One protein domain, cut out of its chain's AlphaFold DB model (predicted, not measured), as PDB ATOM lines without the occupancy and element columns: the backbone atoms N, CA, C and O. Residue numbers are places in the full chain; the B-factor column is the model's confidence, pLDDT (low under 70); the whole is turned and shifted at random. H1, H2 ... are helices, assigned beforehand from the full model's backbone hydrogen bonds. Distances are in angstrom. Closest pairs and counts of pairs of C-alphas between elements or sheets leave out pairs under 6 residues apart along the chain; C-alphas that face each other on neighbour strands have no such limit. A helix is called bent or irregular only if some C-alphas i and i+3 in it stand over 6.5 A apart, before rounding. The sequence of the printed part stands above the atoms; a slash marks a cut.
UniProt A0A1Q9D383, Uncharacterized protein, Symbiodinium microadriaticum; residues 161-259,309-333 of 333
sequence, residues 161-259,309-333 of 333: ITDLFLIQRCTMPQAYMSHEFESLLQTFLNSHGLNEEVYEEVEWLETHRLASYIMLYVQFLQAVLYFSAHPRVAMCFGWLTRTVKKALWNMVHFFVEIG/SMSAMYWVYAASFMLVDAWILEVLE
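AT A GLANCE: This is residues 161 to 259 and 309 to 333 of the 333 residues of an uncharacterized protein of Symbiodinium microadriaticum (UniProt A0A1Q9D383). Five helices form a flat, open zigzag: H1 and H2 follow one another along one side of the long H3, the chain folds back through residues 191 to 196 into H3, and H3 and H4 meet at their ends to make a V. H5 lies within that V, its last residues toward the corner. The printed part has 124 residues, with five named helices in the order H1, H2, H3, H4, H5 and no named strand; the class is all helix. The whole is extended, with a radius of gyration of the C-alphas of 21.4 A, and spans 62 by 42 by 18 A.

IN THESE COORDINATES: Find C-alpha 161 at (194.996, 206.292, 239.317); from there H1 runs to residue 170. After a tight link, H2 covers residues 174 to 190, 25.2 A from first to last C-alpha; it is neither bent nor irregular, but only just: C-alphas 175 and 178 are 6.1 A apart. A short link leads to H3, residues 197 to 228, which begins at C-alpha 197 at (234.277, 213.468, 237.666) and is 47.1 A long. A tight link follows, then H4, residues 231 to 259, 41.1 A long. Beyond the cut, H5 takes residues 309 to 332 over 34.5 A and ends at C-alpha 332 at (194.518, 196.241, 255.255).

HOW THE PARTS SIT: Start at H1, which is near H3, with 5 pairs of C-alphas within 10 A. H2 is also near H3, with 10 such pairs, the closest C-alphas 8.1 A apart. Look next at Ser 228 and Ala 234: H3 and H4 touch only at the corner there, these closest C-alphas being 4.7 A apart, at a steep tilt of 56 degrees, opposite ways. H4 and H5 only just touch, with 3 pairs of C-alphas within 8 A; the closest are those of Lys 245 and Ala 326, 7.4 A apart. Their tilt is steep at 44 degrees, opposite ways. H3 and H5 are near each other, while H1 is apart from H4 and H5. In H3 and H5 every O i to N i+4 pair is within hydrogen-bond range; the figures are 11 of 13 in H2, 23 of 25 in H4 and 2 of 6 in H1, where 1 of 7 O i to N i+3 pairs is within range.

THE WHOLE: The farthest C-alphas, those of His 192 and Met 235, are 64.6 A apart. Residues 189 to 196, 253 to 259 of H4 and 309 to 318 of H5 stand free. Residues 260 to 308 are not printed, and C-alphas 259 and 309 are 18.2 A apart across this cut. Of the links printed whole, none is long. The mean pLDDT of the printed part is 72.6; 40 residues are under 70, among them 161 to 178, 191 to 199 and 309 to 313.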
ATOM      1  N   ILE A 161     194.066 205.174 239.042       55.81
ATOM      2  CA  ILE A 161     194.996 206.292 239.317       55.81
ATOM      3  C   ILE A 161     196.346 205.788 239.859       55.81
ATOM      4  O   ILE A 161     197.375 206.406 239.592       55.81
ATOM      5  N   THR A 162     196.383 204.642 240.544       55.09
ATOM      6  CA  THR A 162     197.638 204.056 241.047       55.09
ATOM      7  C   THR A 162     198.470 203.389 239.947       55.09
ATOM      8  O   THR A 162     199.693 203.497 239.972       55.09
ATOM      9  N   ASP A 163     197.837 202.798 238.928       52.25
ATOM     10  CA  ASP A 163     198.545 202.112 237.832       52.25
ATOM     11  C   ASP A 163     199.268 203.078 236.878       52.25
ATOM     12  O   ASP A 163     200.336 202.764 236.347       52.25
ATOM     13  N   LEU A 164     198.731 204.288 236.684       51.75
ATOM     14  CA  LEU A 164     199.321 205.275 235.774       51.75
ATOM     15  C   LEU A 164     200.639 205.864 236.317       51.75
ATOM     16  O   LEU A 164     201.536 206.196 235.541       51.75
ATOM     17  N   PHE A 165     200.792 205.949 237.645       53.06
ATOM     18  CA  PHE A 165     202.005 206.481 238.277       53.06
ATOM     19  C   PHE A 165     203.203 205.515 238.218       53.06
ATOM     20  O   PHE A 165     204.346 205.977 238.176       53.06
ATOM     21  N   LEU A 166     202.975 204.197 238.160       54.03
ATOM     22  CA  LEU A 166     204.050 203.195 238.061       54.03
ATOM     23  C   LEU A 166     204.588 203.036 236.641       54.03
ATOM     24  O   LEU A 166     205.803 202.957 236.448       54.03
ATOM     25  N   ILE A 167     203.705 203.043 235.641       54.09
ATOM     26  CA  ILE A 167     204.106 202.867 234.239       54.09
ATOM     27  C   ILE A 167     204.938 204.066 233.760       54.09
ATOM     28  O   ILE A 167     205.915 203.889 233.033       54.09
ATOM     29  N   GLN A 168     204.620 205.282 234.219       48.44
ATOM     30  CA  GLN A 168     205.312 206.494 233.776       48.44
ATOM     31  C   GLN A 168     206.692 206.711 234.429       48.44
ATOM     32  O   GLN A 168     207.495 207.470 233.889       48.44
ATOM     33  N   ARG A 169     207.016 206.034 235.543       52.03
ATOM     34  CA  ARG A 169     208.351 206.116 236.174       52.03
ATOM     35  C   ARG A 169     209.345 205.050 235.709       52.03
ATOM     36  O   ARG A 169     210.543 205.254 235.868       52.03
ATOM     37  N   CYS A 170     208.892 203.954 235.099       51.28
ATOM     38  CA  CYS A 170     209.792 202.866 234.690       51.28
ATOM     39  C   CYS A 170     210.468 203.085 233.323       51.28
ATOM     40  O   CYS A 170     211.431 202.394 233.008       51.28
ATOM     41  N   THR A 171     209.996 204.029 232.502       52.56
ATOM     42  CA  THR A 171     210.504 204.235 231.131       52.56
ATOM     43  C   THR A 171     211.595 205.301 231.004       52.56
ATOM     44  O   THR A 171     212.223 205.386 229.952       52.56
ATOM     45  N   MET A 172     211.856 206.102 232.044       50.44
ATOM     46  CA  MET A 172     212.812 207.216 231.959       50.44
ATOM     47  C   MET A 172     214.313 206.896 232.129       50.44
ATOM     48  O   MET A 172     215.094 207.654 231.562       50.44
ATOM     49  N   PRO A 173     214.789 205.838 232.819       53.75
ATOM     50  CA  PRO A 173     216.223 205.772 233.128       53.75
ATOM     51  C   PRO A 173     217.096 205.148 232.026       53.75
ATOM     52  O   PRO A 173     218.311 205.300 232.051       53.75
ATOM     53  N   GLN A 174     216.530 204.442 231.044       52.19
ATOM     54  CA  GLN A 174     217.352 203.537 230.233       52.19
ATOM     55  C   GLN A 174     218.027 204.175 229.010       52.19
ATOM     56  O   GLN A 174     219.171 203.850 228.710       52.19
ATOM     57  N   ALA A 175     217.349 205.091 228.312       56.66
ATOM     58  CA  ALA A 175     217.927 205.770 227.147       56.66
ATOM     59  C   ALA A 175     218.990 206.816 227.532       56.66
ATOM     60  O   ALA A 175     219.824 207.181 226.710       56.66
ATOM     61  N   TYR A 176     218.952 207.287 228.780       57.38
ATOM     62  CA  TYR A 176     219.898 208.261 229.315       57.38
ATOM     63  C   TYR A 176     221.252 207.605 229.649       57.38
ATOM     64  O   TYR A 176     222.306 208.111 229.274       57.38
ATOM     65  N   MET A 177     221.212 206.394 230.218       55.47
ATOM     66  CA  MET A 177     222.386 205.648 230.688       55.47
ATOM     67  C   MET A 177     223.413 205.302 229.599       55.47
ATOM     68  O   MET A 177     224.614 205.346 229.854       55.47
ATOM     69  N   SER A 178     222.985 204.938 228.384       67.75
ATOM     70  CA  SER A 178     223.933 204.494 227.349       67.75
ATOM     71  C   SER A 178     224.742 205.643 226.747       67.75
ATOM     72  O   SER A 178     225.897 205.450 226.379       67.75
ATOM     73  N   HIS A 179     224.142 206.831 226.639       70.31
ATOM     74  CA  HIS A 179     224.794 207.998 226.044       70.31
ATOM     75  C   HIS A 179     225.792 208.645 227.015       70.31
ATOM     76  O   HIS A 179     226.876 209.054 226.600       70.31
ATOM     77  N   GLU A 180     225.467 208.701 228.310       68.81
ATOM     78  CA  GLU A 180     226.409 209.196 229.321       68.81
ATOM     79  C   GLU A 180     227.584 208.244 229.530       68.81
ATOM     80  O   GLU A 180     228.714 208.707 229.633       68.81
ATOM     81  N   PHE A 181     227.370 206.925 229.470       70.06
ATOM     82  CA  PHE A 181     228.474 205.970 229.586       70.06
ATOM     83  C   PHE A 181     229.501 206.101 228.449       70.06
ATOM     84  O   PHE A 181     230.705 206.078 228.705       70.06
ATOM     85  N   GLU A 182     229.058 206.283 227.199       71.75
ATOM     86  CA  GLU A 182     229.974 206.565 226.082       71.75
ATOM     87  C   GLU A 182     230.699 207.902 226.264       71.75
ATOM     88  O   GLU A 182     231.907 207.978 226.035       71.75
ATOM     89  N   SER A 183     229.992 208.935 226.735       71.50
ATOM     90  CA  SER A 183     230.589 210.238 227.046       71.50
ATOM     91  C   SER A 183     231.644 210.132 228.151       71.50
ATOM     92  O   SER A 183     232.719 210.717 228.028       71.50
ATOM     93  N   LEU A 184     231.393 209.338 229.192       68.06
ATOM     94  CA  LEU A 184     232.333 209.085 230.283       68.06
ATOM     95  C   LEU A 184     233.533 208.276 229.828       68.06
ATOM     96  O   LEU A 184     234.657 208.634 230.160       68.06
ATOM     97  N   LEU A 185     233.331 207.235 229.019       72.19
ATOM     98  CA  LEU A 185     234.433 206.465 228.449       72.19
ATOM     99  C   LEU A 185     235.307 207.359 227.559       72.19
ATOM    100  O   LEU A 185     236.533 207.307 227.620       72.19
ATOM    101  N   GLN A 186     234.686 208.225 226.760       74.75
ATOM    102  CA  GLN A 186     235.397 209.147 225.887       74.75
ATOM    103  C   GLN A 186     236.092 210.274 226.666       74.75
ATOM    104  O   GLN A 186     237.191 210.683 226.286       74.75
ATOM    105  N   THR A 187     235.506 210.745 227.765       70.00
ATOM    106  CA  THR A 187     236.121 211.726 228.671       70.00
ATOM    107  C   THR A 187     237.273 211.091 229.441       70.00
ATOM    108  O   THR A 187     238.353 211.666 229.485       70.00
ATOM    109  N   PHE A 188     237.119 209.855 229.917       67.38
ATOM    110  CA  PHE A 188     238.172 209.057 230.548       67.38
ATOM    111  C   PHE A 188     239.369 208.849 229.611       67.38
ATOM    112  O   PHE A 188     240.518 208.989 230.024       67.38
ATOM    113  N   LEU A 189     239.111 208.547 228.335       70.38
ATOM    114  CA  LEU A 189     240.160 208.339 227.335       70.38
ATOM    115  C   LEU A 189     240.862 209.639 226.906       70.38
ATOM    116  O   LEU A 189     242.017 209.584 226.485       70.38
ATOM    117  N   ASN A 190     240.195 210.795 227.008       71.25
ATOM    118  CA  ASN A 190     240.727 212.083 226.542       71.25
ATOM    119  C   ASN A 190     241.222 213.013 227.666       71.25
ATOM    120  O   ASN A 190     241.983 213.944 227.393       71.25
ATOM    121  N   SER A 191     240.810 212.796 228.915       55.41
ATOM    122  CA  SER A 191     241.132 213.650 230.058       55.41
ATOM    123  C   SER A 191     242.388 213.164 230.783       55.41
ATOM    124  O   SER A 191     242.433 212.080 231.356       55.41
ATOM    125  N   HIS A 192     243.418 214.013 230.828       56.16
ATOM    126  CA  HIS A 192     244.610 213.807 231.658       56.16
ATOM    127  C   HIS A 192     244.401 214.150 233.155       56.16
ATOM    128  O   HIS A 192     245.376 214.289 233.892       56.16
ATOM    129  N   GLY A 193     243.156 214.264 233.630       58.19
ATOM    130  CA  GLY A 193     242.819 214.554 235.029       58.19
ATOM    131  C   GLY A 193     241.577 213.779 235.459       58.19
ATOM    132  O   GLY A 193     240.460 214.212 235.211       58.19
ATOM    133  N   LEU A 194     241.789 212.616 236.076       56.38
ATOM    134  CA  LEU A 194     240.799 211.538 236.191       56.38
ATOM    135  C   LEU A 194     240.085 211.424 237.548       56.38
ATOM    136  O   LEU A 194     239.421 210.425 237.810       56.38
ATOM    137  N   ASN A 195     240.248 212.400 238.438       63.38
ATOM    138  CA  ASN A 195     240.042 212.128 239.861       63.38
ATOM    139  C   ASN A 195     238.785 212.724 240.492       63.38
ATOM    140  O   ASN A 195     238.535 212.370 241.630       63.38
ATOM    141  N   GLU A 196     238.017 213.597 239.842       68.25
ATOM    142  CA  GLU A 196     236.812 214.174 240.478       68.25
ATOM    143  C   GLU A 196     235.534 213.698 239.783       68.25
ATOM    144  O   GLU A 196     234.677 213.099 240.425       68.25
ATOM    145  N   GLU A 197     235.468 213.819 238.457       68.44
ATOM    146  CA  GLU A 197     234.277 213.468 237.666       68.44
ATOM    147  C   GLU A 197     233.915 211.973 237.739       68.44
ATOM    148  O   GLU A 197     232.748 211.604 237.755       68.44
ATOM    149  N   VAL A 198     234.909 211.085 237.877       69.56
ATOM    150  CA  VAL A 198     234.651 209.640 237.992       69.56
ATOM    151  C   VAL A 198     233.921 209.295 239.290       69.56
ATOM    152  O   VAL A 198     233.066 208.415 239.275       69.56
ATOM    153  N   TYR A 199     234.236 209.955 240.409       68.88
ATOM    154  CA  TYR A 199     233.625 209.608 241.698       68.88
ATOM    155  C   TYR A 199     232.160 210.035 241.773       68.88
ATOM    156  O   TYR A 199     231.348 209.266 242.288       68.88
ATOM    157  N   GLU A 200     231.820 211.199 241.214       74.81
ATOM    158  CA  GLU A 200     230.438 211.692 241.158       74.81
ATOM    159  C   GLU A 200     229.529 210.705 240.401       74.81
ATOM    160  O   GLU A 200     228.431 210.367 240.847       74.81
ATOM    161  N   GLU A 201     230.041 210.128 239.317       73.56
ATOM    162  CA  GLU A 201     229.321 209.147 238.502       73.56
ATOM    163  C   GLU A 201     229.172 207.782 239.190       73.56
ATOM    164  O   GLU A 201     228.134 207.119 239.078       73.56
ATOM    165  N   VAL A 202     230.189 207.345 239.946       74.75
ATOM    166  CA  VAL A 202     230.087 206.107 240.739       74.75
ATOM    167  C   VAL A 202     229.011 206.243 241.818       74.75
ATOM    168  O   VAL A 202     228.201 205.326 241.982       74.75
ATOM    169  N   GLU A 203     228.975 207.372 242.527       78.62
ATOM    170  CA  GLU A 203     227.975 207.642 243.569       78.62
ATOM    171  C   GLU A 203     226.552 207.669 242.985       78.62
ATOM    172  O   GLU A 203     225.608 207.087 243.541       78.62
ATOM    173  N   TRP A 204     226.401 208.272 241.805       81.81
ATOM    174  CA  TRP A 204     225.133 208.302 241.088       81.81
ATOM    175  C   TRP A 204     224.654 206.895 240.686       81.81
ATOM    176  O   TRP A 204     223.478 206.559 240.884       81.81
ATOM    177  N   LEU A 205     225.557 206.036 240.194       78.00
ATOM    178  CA  LEU A 205     225.261 204.636 239.861       78.00
ATOM    179  C   LEU A 205     224.855 203.815 241.092       78.00
ATOM    180  O   LEU A 205     223.920 203.010 241.019       78.00
ATOM    181  N   GLU A 206     225.526 204.011 242.227       78.00
ATOM    182  CA  GLU A 206     225.180 203.330 243.477       78.00
ATOM    183  C   GLU A 206     223.777 203.723 243.957       78.00
ATOM    184  O   GLU A 206     222.964 202.853 244.296       78.00
ATOM    185  N   THR A 207     223.453 205.015 243.873       81.25
ATOM    186  CA  THR A 207     222.123 205.543 244.194       81.25
ATOM    187  C   THR A 207     221.048 204.950 243.280       81.25
ATOM    188  O   THR A 207     219.986 204.541 243.754       81.25
ATOM    189  N   HIS A 208     221.322 204.814 241.978       81.75
ATOM    190  CA  HIS A 208     220.396 204.185 241.029       81.75
ATOM    191  C   HIS A 208     220.188 202.700 241.309       81.75
ATOM    192  O   HIS A 208     219.059 202.201 241.235       81.75
ATOM    193  N   ARG A 209     221.254 201.985 241.680       80.25
ATOM    194  CA  ARG A 209     221.156 200.583 242.084       80.25
ATOM    195  C   ARG A 209     220.273 200.442 243.321       80.25
ATOM    196  O   ARG A 209     219.342 199.637 243.297       80.25
ATOM    197  N   LEU A 210     220.493 201.262 244.350       84.25
ATOM    198  CA  LEU A 210     219.651 201.287 245.548       84.25
ATOM    199  C   LEU A 210     218.188 201.616 245.204       84.25
ATOM    200  O   LEU A 210     217.280 200.902 245.631       84.25
ATOM    201  N   ALA A 211     217.953 202.633 244.373       82.31
ATOM    202  CA  ALA A 211     216.616 203.016 243.929       82.31
ATOM    203  C   ALA A 211     215.910 201.885 243.158       82.31
ATOM    204  O   ALA A 211     214.717 201.653 243.358       82.31
ATOM    205  N   SER A 212     216.635 201.139 242.317       81.38
ATOM    206  CA  SER A 212     216.081 199.987 241.595       81.38
ATOM    207  C   SER A 212     215.685 198.840 242.528       81.38
ATOM    208  O   SER A 212     214.624 198.243 242.335       81.38
ATOM    209  N   TYR A 213     216.462 198.579 243.586       81.69
ATOM    210  CA  TYR A 213     216.092 197.600 244.609       81.69
ATOM    211  C   TYR A 213     214.847 198.033 245.383       81.69
ATOM    212  O   TYR A 213     213.949 197.219 245.584       81.69
ATOM    213  N   ILE A 214     214.748 199.316 245.740       82.69
ATOM    214  CA  ILE A 214     213.549 199.872 246.383       82.69
ATOM    215  C   ILE A 214     212.328 199.730 245.462       82.69
ATOM    216  O   ILE A 214     211.260 199.320 245.908       82.69
ATOM    217  N   MET A 215     212.471 200.005 244.164       82.00
ATOM    218  CA  MET A 215     211.384 199.840 243.191       82.00
ATOM    219  C   MET A 215     210.933 198.382 243.051       82.00
ATOM    220  O   MET A 215     209.731 198.118 243.071       82.00
ATOM    221  N   LEU A 216     211.871 197.436 242.945       83.69
ATOM    222  CA  LEU A 216     211.557 196.002 242.918       83.69
ATOM    223  C   LEU A 216     210.841 195.561 244.197       83.69
ATOM    224  O   LEU A 216     209.888 194.787 244.138       83.69
ATOM    225  N   TYR A 217     211.265 196.091 245.339       83.94
ATOM    226  CA  TYR A 217     210.639 195.824 246.623       83.94
ATOM    227  C   TYR A 217     209.194 196.341 246.681       83.94
ATOM    228  O   TYR A 217     208.281 195.605 247.048       83.94
ATOM    229  N   VAL A 218     208.949 197.570 246.219       81.56
ATOM    230  CA  VAL A 218     207.593 198.131 246.124       81.56
ATOM    231  C   VAL A 218     206.716 197.323 245.163       81.56
ATOM    232  O   VAL A 218     205.556 197.058 245.476       81.56
ATOM    233  N   GLN A 219     207.245 196.884 244.018       82.38
ATOM    234  CA  GLN A 219     206.514 196.017 243.084       82.38
ATOM    235  C   GLN A 219     206.173 194.659 243.709       82.38
ATOM    236  O   GLN A 219     205.073 194.146 243.510       82.38
ATOM    237  N   PHE A 220     207.091 194.091 244.492       83.94
ATOM    238  CA  PHE A 220     206.835 192.865 245.239       83.94
ATOM    239  C   PHE A 220     205.706 193.063 246.259       83.94
ATOM    240  O   PHE A 220     204.759 192.280 246.275       83.94
ATOM    241  N   LEU A 221     205.737 194.154 247.031       80.69
ATOM    242  CA  LEU A 221     204.660 194.500 247.962       80.69
ATOM    243  C   LEU A 221     203.315 194.689 247.248       80.69
ATOM    244  O   LEU A 221     202.295 194.177 247.698       80.69
ATOM    245  N   GLN A 222     203.298 195.356 246.092       82.94
ATOM    246  CA  GLN A 222     202.090 195.493 245.273       82.94
ATOM    247  C   GLN A 222     201.557 194.144 244.793       82.94
ATOM    248  O   GLN A 222     200.347 193.934 244.809       82.94
ATOM    249  N   ALA A 223     202.433 193.218 244.396       81.69
ATOM    250  CA  ALA A 223     202.028 191.868 244.022       81.69
ATOM    251  C   ALA A 223     201.407 191.122 245.214       81.69
ATOM    252  O   ALA A 223     200.362 190.490 245.066       81.69
ATOM    253  N   VAL A 224     201.997 191.249 246.406       79.88
ATOM    254  CA  VAL A 224     201.459 190.686 247.653       79.88
ATOM    255  C   VAL A 224     200.067 191.254 247.960       79.88
ATOM    256  O   VAL A 224     199.122 190.493 248.183       79.88
ATOM    257  N   LEU A 225     199.900 192.578 247.873       79.00
ATOM    258  CA  LEU A 225     198.607 193.247 248.038       79.00
ATOM    259  C   LEU A 225     197.589 192.804 246.982       79.00
ATOM    260  O   LEU A 225     196.433 192.538 247.307       79.00
ATOM    261  N   TYR A 226     198.005 192.660 245.726       82.75
ATOM    262  CA  TYR A 226     197.135 192.196 244.650       82.75
ATOM    263  C   TYR A 226     196.625 190.772 244.906       82.75
ATOM    264  O   TYR A 226     195.438 190.490 244.728       82.75
ATOM    265  N   PHE A 227     197.492 189.877 245.391       79.06
ATOM    266  CA  PHE A 227     197.085 188.527 245.775       79.06
ATOM    267  C   PHE A 227     196.116 188.520 246.964       79.06
ATOM    268  O   PHE A 227     195.227 187.667 247.004       79.06
ATOM    269  N   SER A 228     196.210 189.490 247.879       76.31
ATOM    270  CA  SER A 228     195.276 189.616 249.007       76.31
ATOM    271  C   SER A 228     193.833 189.920 248.574       76.31
ATOM    272  O   SER A 228     192.892 189.464 249.219       76.31
ATOM    273  N   ALA A 229     193.631 190.592 247.433       81.25
ATOM    274  CA  ALA A 229     192.295 190.927 246.934       81.25
ATOM    275  C   ALA A 229     191.502 189.701 246.434       81.25
ATOM    276  O   ALA A 229     190.279 189.765 246.277       81.25
ATOM    277  N   HIS A 230     192.165 188.567 246.174       85.31
ATOM    278  CA  HIS A 230     191.493 187.365 245.694       85.31
ATOM    279  C   HIS A 230     190.972 186.520 246.875       85.31
ATOM    280  O   HIS A 230     191.772 186.012 247.660       85.31
ATOM    281  N   PRO A 231     189.659 186.232 246.983       82.56
ATOM    282  CA  PRO A 231     189.043 185.686 248.204       82.56
ATOM    283  C   PRO A 231     189.579 184.313 248.641       82.56
ATOM    284  O   PRO A 231     189.562 183.980 249.820       82.56
ATOM    285  N   ARG A 232     190.089 183.505 247.702       84.38
ATOM    286  CA  ARG A 232     190.732 182.216 248.023       84.38
ATOM    287  C   ARG A 232     192.144 182.363 248.582       84.38
ATOM    288  O   ARG A 232     192.571 181.535 249.375       84.38
ATOM    289  N   VAL A 233     192.864 183.392 248.145       80.19
ATOM    290  CA  VAL A 233     194.234 183.650 248.594       80.19
ATOM    291  C   VAL A 233     194.208 184.474 249.879       80.19
ATOM    292  O   VAL A 233     195.003 184.203 250.769       80.19
ATOM    293  N   ALA A 234     193.214 185.354 250.039       79.00
ATOM    294  CA  ALA A 234     192.961 186.129 251.250       79.00
ATOM    295  C   ALA A 234     192.881 185.268 252.520       79.00
ATOM    296  O   ALA A 234     193.408 185.656 253.555       79.00
ATOM    297  N   MET A 235     192.273 184.077 252.452       81.94
ATOM    298  CA  MET A 235     192.169 183.191 253.617       81.94
ATOM    299  C   MET A 235     193.529 182.606 254.027       81.94
ATOM    300  O   MET A 235     193.854 182.570 255.210       81.94
ATOM    301  N   CYS A 236     194.335 182.177 253.053       78.81
ATOM    302  CA  CYS A 236     195.667 181.628 253.307       78.81
ATOM    303  C   CYS A 236     196.633 182.735 253.759       78.81
ATOM    304  O   CYS A 236     197.372 182.580 254.727       78.81
ATOM    305  N   PHE A 237     196.555 183.889 253.096       78.06
ATOM    306  CA  PHE A 237     197.362 185.056 253.410       78.06
ATOM    307  C   PHE A 237     197.012 185.621 254.788       78.06
ATOM    308  O   PHE A 237     197.907 185.833 255.588       78.06
ATOM    309  N   GLY A 238     195.726 185.750 255.127       79.62
ATOM    310  CA  GLY A 238     195.278 186.206 256.447       79.62
ATOM    311  C   GLY A 238     195.729 185.305 257.602       79.62
ATOM    312  O   GLY A 238     195.951 185.777 258.715       79.62
ATOM    313  N   TRP A 239     195.887 184.000 257.360       80.88
ATOM    314  CA  TRP A 239     196.439 183.088 258.364       80.88
ATOM    315  C   TRP A 239     197.957 183.257 258.510       80.88
ATOM    316  O   TRP A 239     198.474 183.324 259.629       80.88
ATOM    317  N   LEU A 240     198.663 183.418 257.385       77.94
ATOM    318  CA  LEU A 240     200.094 183.711 257.373       77.94
ATOM    319  C   LEU A 240     200.394 185.039 258.083       77.94
ATOM    320  O   LEU A 240     201.267 185.087 258.942       77.94
ATOM    321  N   THR A 241     199.636 186.096 257.794       78.75
ATOM    322  CA  THR A 241     199.857 187.424 258.376       78.75
ATOM    323  C   THR A 241     199.600 187.450 259.873       78.75
ATOM    324  O   THR A 241     200.371 188.062 260.604       78.75
ATOM    325  N   ARG A 242     198.583 186.733 260.369       82.50
ATOM    326  CA  ARG A 242     198.367 186.565 261.817       82.50
ATOM    327  C   ARG A 242     199.529 185.847 262.492       82.50
ATOM    328  O   ARG A 242     199.948 186.257 263.572       82.50
ATOM    329  N   THR A 243     200.055 184.807 261.851       83.12
ATOM    330  CA  THR A 243     201.195 184.040 262.370       83.12
ATOM    331  C   THR A 243     202.454 184.902 262.408       83.12
ATOM    332  O   THR A 243     203.116 184.978 263.441       83.12
ATOM    333  N   VAL A 244     202.732 185.633 261.324       79.50
ATOM    334  CA  VAL A 244     203.857 186.571 261.236       79.50
ATOM    335  C   VAL A 244     203.712 187.693 262.262       79.50
ATOM    336  O   VAL A 244     204.659 187.931 262.996       79.50
ATOM    337  N   LYS A 245     202.534 188.319 262.400       82.31
ATOM    338  CA  LYS A 245     202.261 189.384 263.387       82.31
ATOM    339  C   LYS A 245     202.497 188.902 264.824       82.31
ATOM    340  O   LYS A 245     203.110 189.621 265.609       82.31
ATOM    341  N   LYS A 246     202.076 187.673 265.161       84.88
ATOM    342  CA  LYS A 246     202.319 187.067 266.484       84.88
ATOM    343  C   LYS A 246     203.810 186.789 266.719       84.88
ATOM    344  O   LYS A 246     204.328 187.128 267.778       84.88
ATOM    345  N   ALA A 247     204.504 186.223 265.730       82.38
ATOM    346  CA  ALA A 247     205.945 185.976 265.814       82.38
ATOM    347  C   ALA A 247     206.748 187.284 265.942       82.38
ATOM    348  O   ALA A 247     207.676 187.365 266.742       82.38
ATOM    349  N   LEU A 248     206.344 188.323 265.206       81.00
ATOM    350  CA  LEU A 248     206.920 189.665 265.270       81.00
ATOM    351  C   LEU A 248     206.818 190.255 266.670       81.00
ATOM    352  O   LEU A 248     207.806 190.751 267.201       81.00
ATOM    353  N   TRP A 249     205.631 190.174 267.268       88.50
ATOM    354  CA  TRP A 249     205.399 190.687 268.612       88.50
ATOM    355  C   TRP A 249     206.287 189.991 269.648       88.50
ATOM    356  O   TRP A 249     206.895 190.658 270.482       88.50
ATOM    357  N   ASN A 250     206.444 188.669 269.533       83.25
ATOM    358  CA  ASN A 250     207.335 187.906 270.404       83.25
ATOM    359  C   ASN A 250     208.811 188.299 270.216       83.25
ATOM    360  O   ASN A 250     209.528 188.441 271.203       83.25
ATOM    361  N   MET A 251     209.269 188.523 268.978       82.81
ATOM    362  CA  MET A 251     210.634 189.008 268.732       82.81
ATOM    363  C   MET A 251     210.852 190.411 269.306       82.81
ATOM    364  O   MET A 251     211.865 190.650 269.953       82.81
ATOM    365  N   VAL A 252     209.907 191.335 269.100       85.56
ATOM    366  CA  VAL A 252     209.997 192.701 269.640       85.56
ATOM    367  C   VAL A 252     210.046 192.680 271.166       85.56
ATOM    368  O   VAL A 252     210.878 193.377 271.741       85.56
ATOM    369  N   HIS A 253     209.224 191.853 271.817       84.75
ATOM    370  CA  HIS A 253     209.271 191.671 273.268       84.75
ATOM    371  C   HIS A 253     210.659 191.219 273.733       84.75
ATOM    372  O   HIS A 253     211.249 191.847 274.605       84.75
ATOM    373  N   PHE A 254     211.221 190.198 273.082       85.50
ATOM    374  CA  PHE A 254     212.555 189.682 273.391       85.50
ATOM    375  C   PHE A 254     213.654 190.744 273.227       85.50
ATOM    376  O   PHE A 254     214.553 190.843 274.060       85.50
ATOM    377  N   PHE A 255     213.571 191.588 272.194       82.38
ATOM    378  CA  PHE A 255     214.525 192.685 271.993       82.38
ATOM    379  C   PHE A 255     214.403 193.790 273.044       82.38
ATOM    380  O   PHE A 255     215.423 194.322 273.480       82.38
ATOM    381  N   VAL A 256     213.181 194.141 273.447       85.50
ATOM    382  CA  VAL A 256     212.951 195.133 274.508       85.50
ATOM    383  C   VAL A 256     213.454 194.608 275.854       85.50
ATOM    384  O   VAL A 256     214.055 195.362 276.613       85.50
ATOM    385  N   GLU A 257     213.271 193.319 276.124       84.56
ATOM    386  CA  GLU A 257     213.681 192.678 277.374       84.56
ATOM    387  C   GLU A 257     215.208 192.527 277.478       84.56
ATOM    388  O   GLU A 257     215.794 192.909 278.487       84.56
ATOM    389  N   ILE A 258     215.879 192.098 276.403       81.69
ATOM    390  CA  ILE A 258     217.351 192.008 276.366       81.69
ATOM    391  C   ILE A 258     218.012 193.389 276.347       81.69
ATOM    392  O   ILE A 258     219.050 193.579 276.970       81.69
ATOM    393  N   GLY A 259     217.430 194.362 275.641       73.75
ATOM    394  CA  GLY A 259     217.952 195.731 275.611       73.75
ATOM    395  C   GLY A 259     217.704 196.516 276.904       73.75
ATOM    396  O   GLY A 259     218.371 197.523 277.133       73.75
ATOM    397  N   SER A 309     229.426 197.651 261.719       54.59
ATOM    398  CA  SER A 309     228.415 198.454 261.006       54.59
ATOM    399  C   SER A 309     227.518 197.647 260.061       54.59
ATOM    400  O   SER A 309     226.344 197.976 259.907       54.59
ATOM    401  N   MET A 310     228.030 196.560 259.479       53.06
ATOM    402  CA  MET A 310     227.265 195.666 258.599       53.06
ATOM    403  C   MET A 310     226.138 194.929 259.339       53.06
ATOM    404  O   MET A 310     225.070 194.720 258.770       53.06
ATOM    405  N   SER A 311     226.347 194.568 260.611       63.69
ATOM    406  CA  SER A 311     225.309 193.942 261.441       63.69
ATOM    407  C   SER A 311     224.219 194.947 261.790       63.69
ATOM    408  O   SER A 311     223.041 194.684 261.567       63.69
ATOM    409  N   ALA A 312     224.606 196.151 262.221       68.00
ATOM    410  CA  ALA A 312     223.653 197.228 262.481       68.00
ATOM    411  C   ALA A 312     222.812 197.555 261.236       68.00
ATOM    412  O   ALA A 312     221.595 197.688 261.331       68.00
ATOM    413  N   MET A 313     223.435 197.610 260.055       63.00
ATOM    414  CA  MET A 313     222.729 197.860 258.799       63.00
ATOM    415  C   MET A 313     221.750 196.727 258.456       63.00
ATOM    416  O   MET A 313     220.607 197.006 258.099       63.00
ATOM    417  N   TYR A 314     222.151 195.462 258.626       73.56
ATOM    418  CA  TYR A 314     221.260 194.309 258.459       73.56
ATOM    419  C   TYR A 314     220.040 194.388 259.387       73.56
ATOM    420  O   TYR A 314     218.910 194.223 258.929       73.56
ATOM    421  N   TRP A 315     220.246 194.711 260.666       75.25
ATOM    422  CA  TRP A 315     219.159 194.834 261.638       75.25
ATOM    423  C   TRP A 315     218.242 196.027 261.361       75.25
ATOM    424  O   TRP A 315     217.030 195.896 261.502       75.25
ATOM    425  N   VAL A 316     218.775 197.159 260.893       71.81
ATOM    426  CA  VAL A 316     217.963 198.305 260.447       71.81
ATOM    427  C   VAL A 316     217.119 197.934 259.225       71.81
ATOM    428  O   VAL A 316     215.943 198.296 259.156       71.81
ATOM    429  N   TYR A 317     217.667 197.164 258.281       70.81
ATOM    430  CA  TYR A 317     216.889 196.652 257.151       70.81
ATOM    431  C   TYR A 317     215.817 195.655 257.592       70.81
ATOM    432  O   TYR A 317     214.680 195.758 257.141       70.81
ATOM    433  N   ALA A 318     216.137 194.739 258.506       71.44
ATOM    434  CA  ALA A 318     215.164 193.797 259.045       71.44
ATOM    435  C   ALA A 318     214.038 194.526 259.799       71.44
ATOM    436  O   ALA A 318     212.864 194.279 259.544       71.44
ATOM    437  N   ALA A 319     214.375 195.484 260.665       71.06
ATOM    438  CA  ALA A 319     213.399 196.269 261.415       71.06
ATOM    439  C   ALA A 319     212.534 197.154 260.505       71.06
ATOM    440  O   ALA A 319     211.321 197.217 260.686       71.06
ATOM    441  N   SER A 320     213.123 197.806 259.499       69.94
ATOM    442  CA  SER A 320     212.355 198.611 258.538       69.94
ATOM    443  C   SER A 320     211.440 197.754 257.665       69.94
ATOM    444  O   SER A 320     210.292 198.138 257.461       69.94
ATOM    445  N   PHE A 321     211.889 196.575 257.223       77.19
ATOM    446  CA  PHE A 321     211.046 195.592 256.534       77.19
ATOM    447  C   PHE A 321     209.848 195.190 257.407       77.19
ATOM    448  O   PHE A 321     208.705 195.261 256.965       77.19
ATOM    449  N   MET A 322     210.097 194.865 258.678       71.12
ATOM    450  CA  MET A 322     209.046 194.485 259.622       71.12
ATOM    451  C   MET A 322     208.059 195.621 259.918       71.12
ATOM    452  O   MET A 322     206.864 195.371 260.057       71.12
ATOM    453  N   LEU A 323     208.527 196.871 259.999       71.50
ATOM    454  CA  LEU A 323     207.663 198.042 260.185       71.50
ATOM    455  C   LEU A 323     206.805 198.324 258.949       71.50
ATOM    456  O   LEU A 323     205.637 198.678 259.094       71.50
ATOM    457  N   VAL A 324     207.360 198.151 257.747       76.81
ATOM    458  CA  VAL A 324     206.601 198.274 256.496       76.81
ATOM    459  C   VAL A 324     205.531 197.188 256.419       76.81
ATOM    460  O   VAL A 324     204.379 197.505 256.130       76.81
ATOM    461  N   ASP A 325     205.869 195.944 256.756       74.19
ATOM    462  CA  ASP A 325     204.903 194.845 256.813       74.19
ATOM    463  C   ASP A 325     203.812 195.104 257.863       74.19
ATOM    464  O   ASP A 325     202.627 194.948 257.571       74.19
ATOM    465  N   ALA A 326     204.177 195.564 259.064       69.00
ATOM    466  CA  ALA A 326     203.217 195.907 260.111       69.00
ATOM    467  C   ALA A 326     202.271 197.043 259.685       69.00
ATOM    468  O   ALA A 326     201.061 196.937 259.883       69.00
ATOM    469  N   TRP A 327     202.802 198.092 259.046       78.12
ATOM    470  CA  TRP A 327     202.006 199.203 258.523       78.12
ATOM    471  C   TRP A 327     201.062 198.755 257.402       78.12
ATOM    472  O   TRP A 327     199.896 199.142 257.374       78.12
ATOM    473  N   ILE A 328     201.529 197.887 256.499       70.94
ATOM    474  CA  ILE A 328     200.690 197.308 255.443       70.94
ATOM    475  C   ILE A 328     199.546 196.484 256.039       70.94
ATOM    476  O   ILE A 328     198.421 196.556 255.547       70.94
ATOM    477  N   LEU A 329     199.816 195.719 257.100       66.50
ATOM    478  CA  LEU A 329     198.789 194.949 257.798       66.50
ATOM    479  C   LEU A 329     197.749 195.839 258.477       66.50
ATOM    480  O   LEU A 329     196.573 195.500 258.435       66.50
ATOM    481  N   GLU A 330     198.163 196.964 259.057       74.56
ATOM    482  CA  GLU A 330     197.249 197.940 259.661       74.56
ATOM    483  C   GLU A 330     196.376 198.646 258.612       74.56
ATOM    484  O   GLU A 330     195.196 198.865 258.844       74.56
ATOM    485  N   VAL A 331     196.922 198.957 257.431       68.19
ATOM    486  CA  VAL A 331     196.156 199.571 256.326       68.19
ATOM    487  C   VAL A 331     195.153 198.595 255.689       68.19
ATOM    488  O   VAL A 331     194.189 199.032 255.058       68.19
ATOM    489  N   LEU A 332     195.384 197.286 255.810       60.00
ATOM    490  CA  LEU A 332     194.518 196.241 255.255       60.00
ATOM    491  C   LEU A 332     193.371 195.799 256.184       60.00
ATOM    492  O   LEU A 332     192.435 195.170 255.679       60.00
ATOM    493  N   GLU A 333     193.452 196.064 257.493       70.19
ATOM    494  CA  GLU A 333     192.386 195.782 258.481       70.19
ATOM    495  C   GLU A 333     191.256 196.828 258.438       70.19
ATOM    496  O   GLU A 333     190.081 196.404 258.547       70.19
TER     497      GLU A 333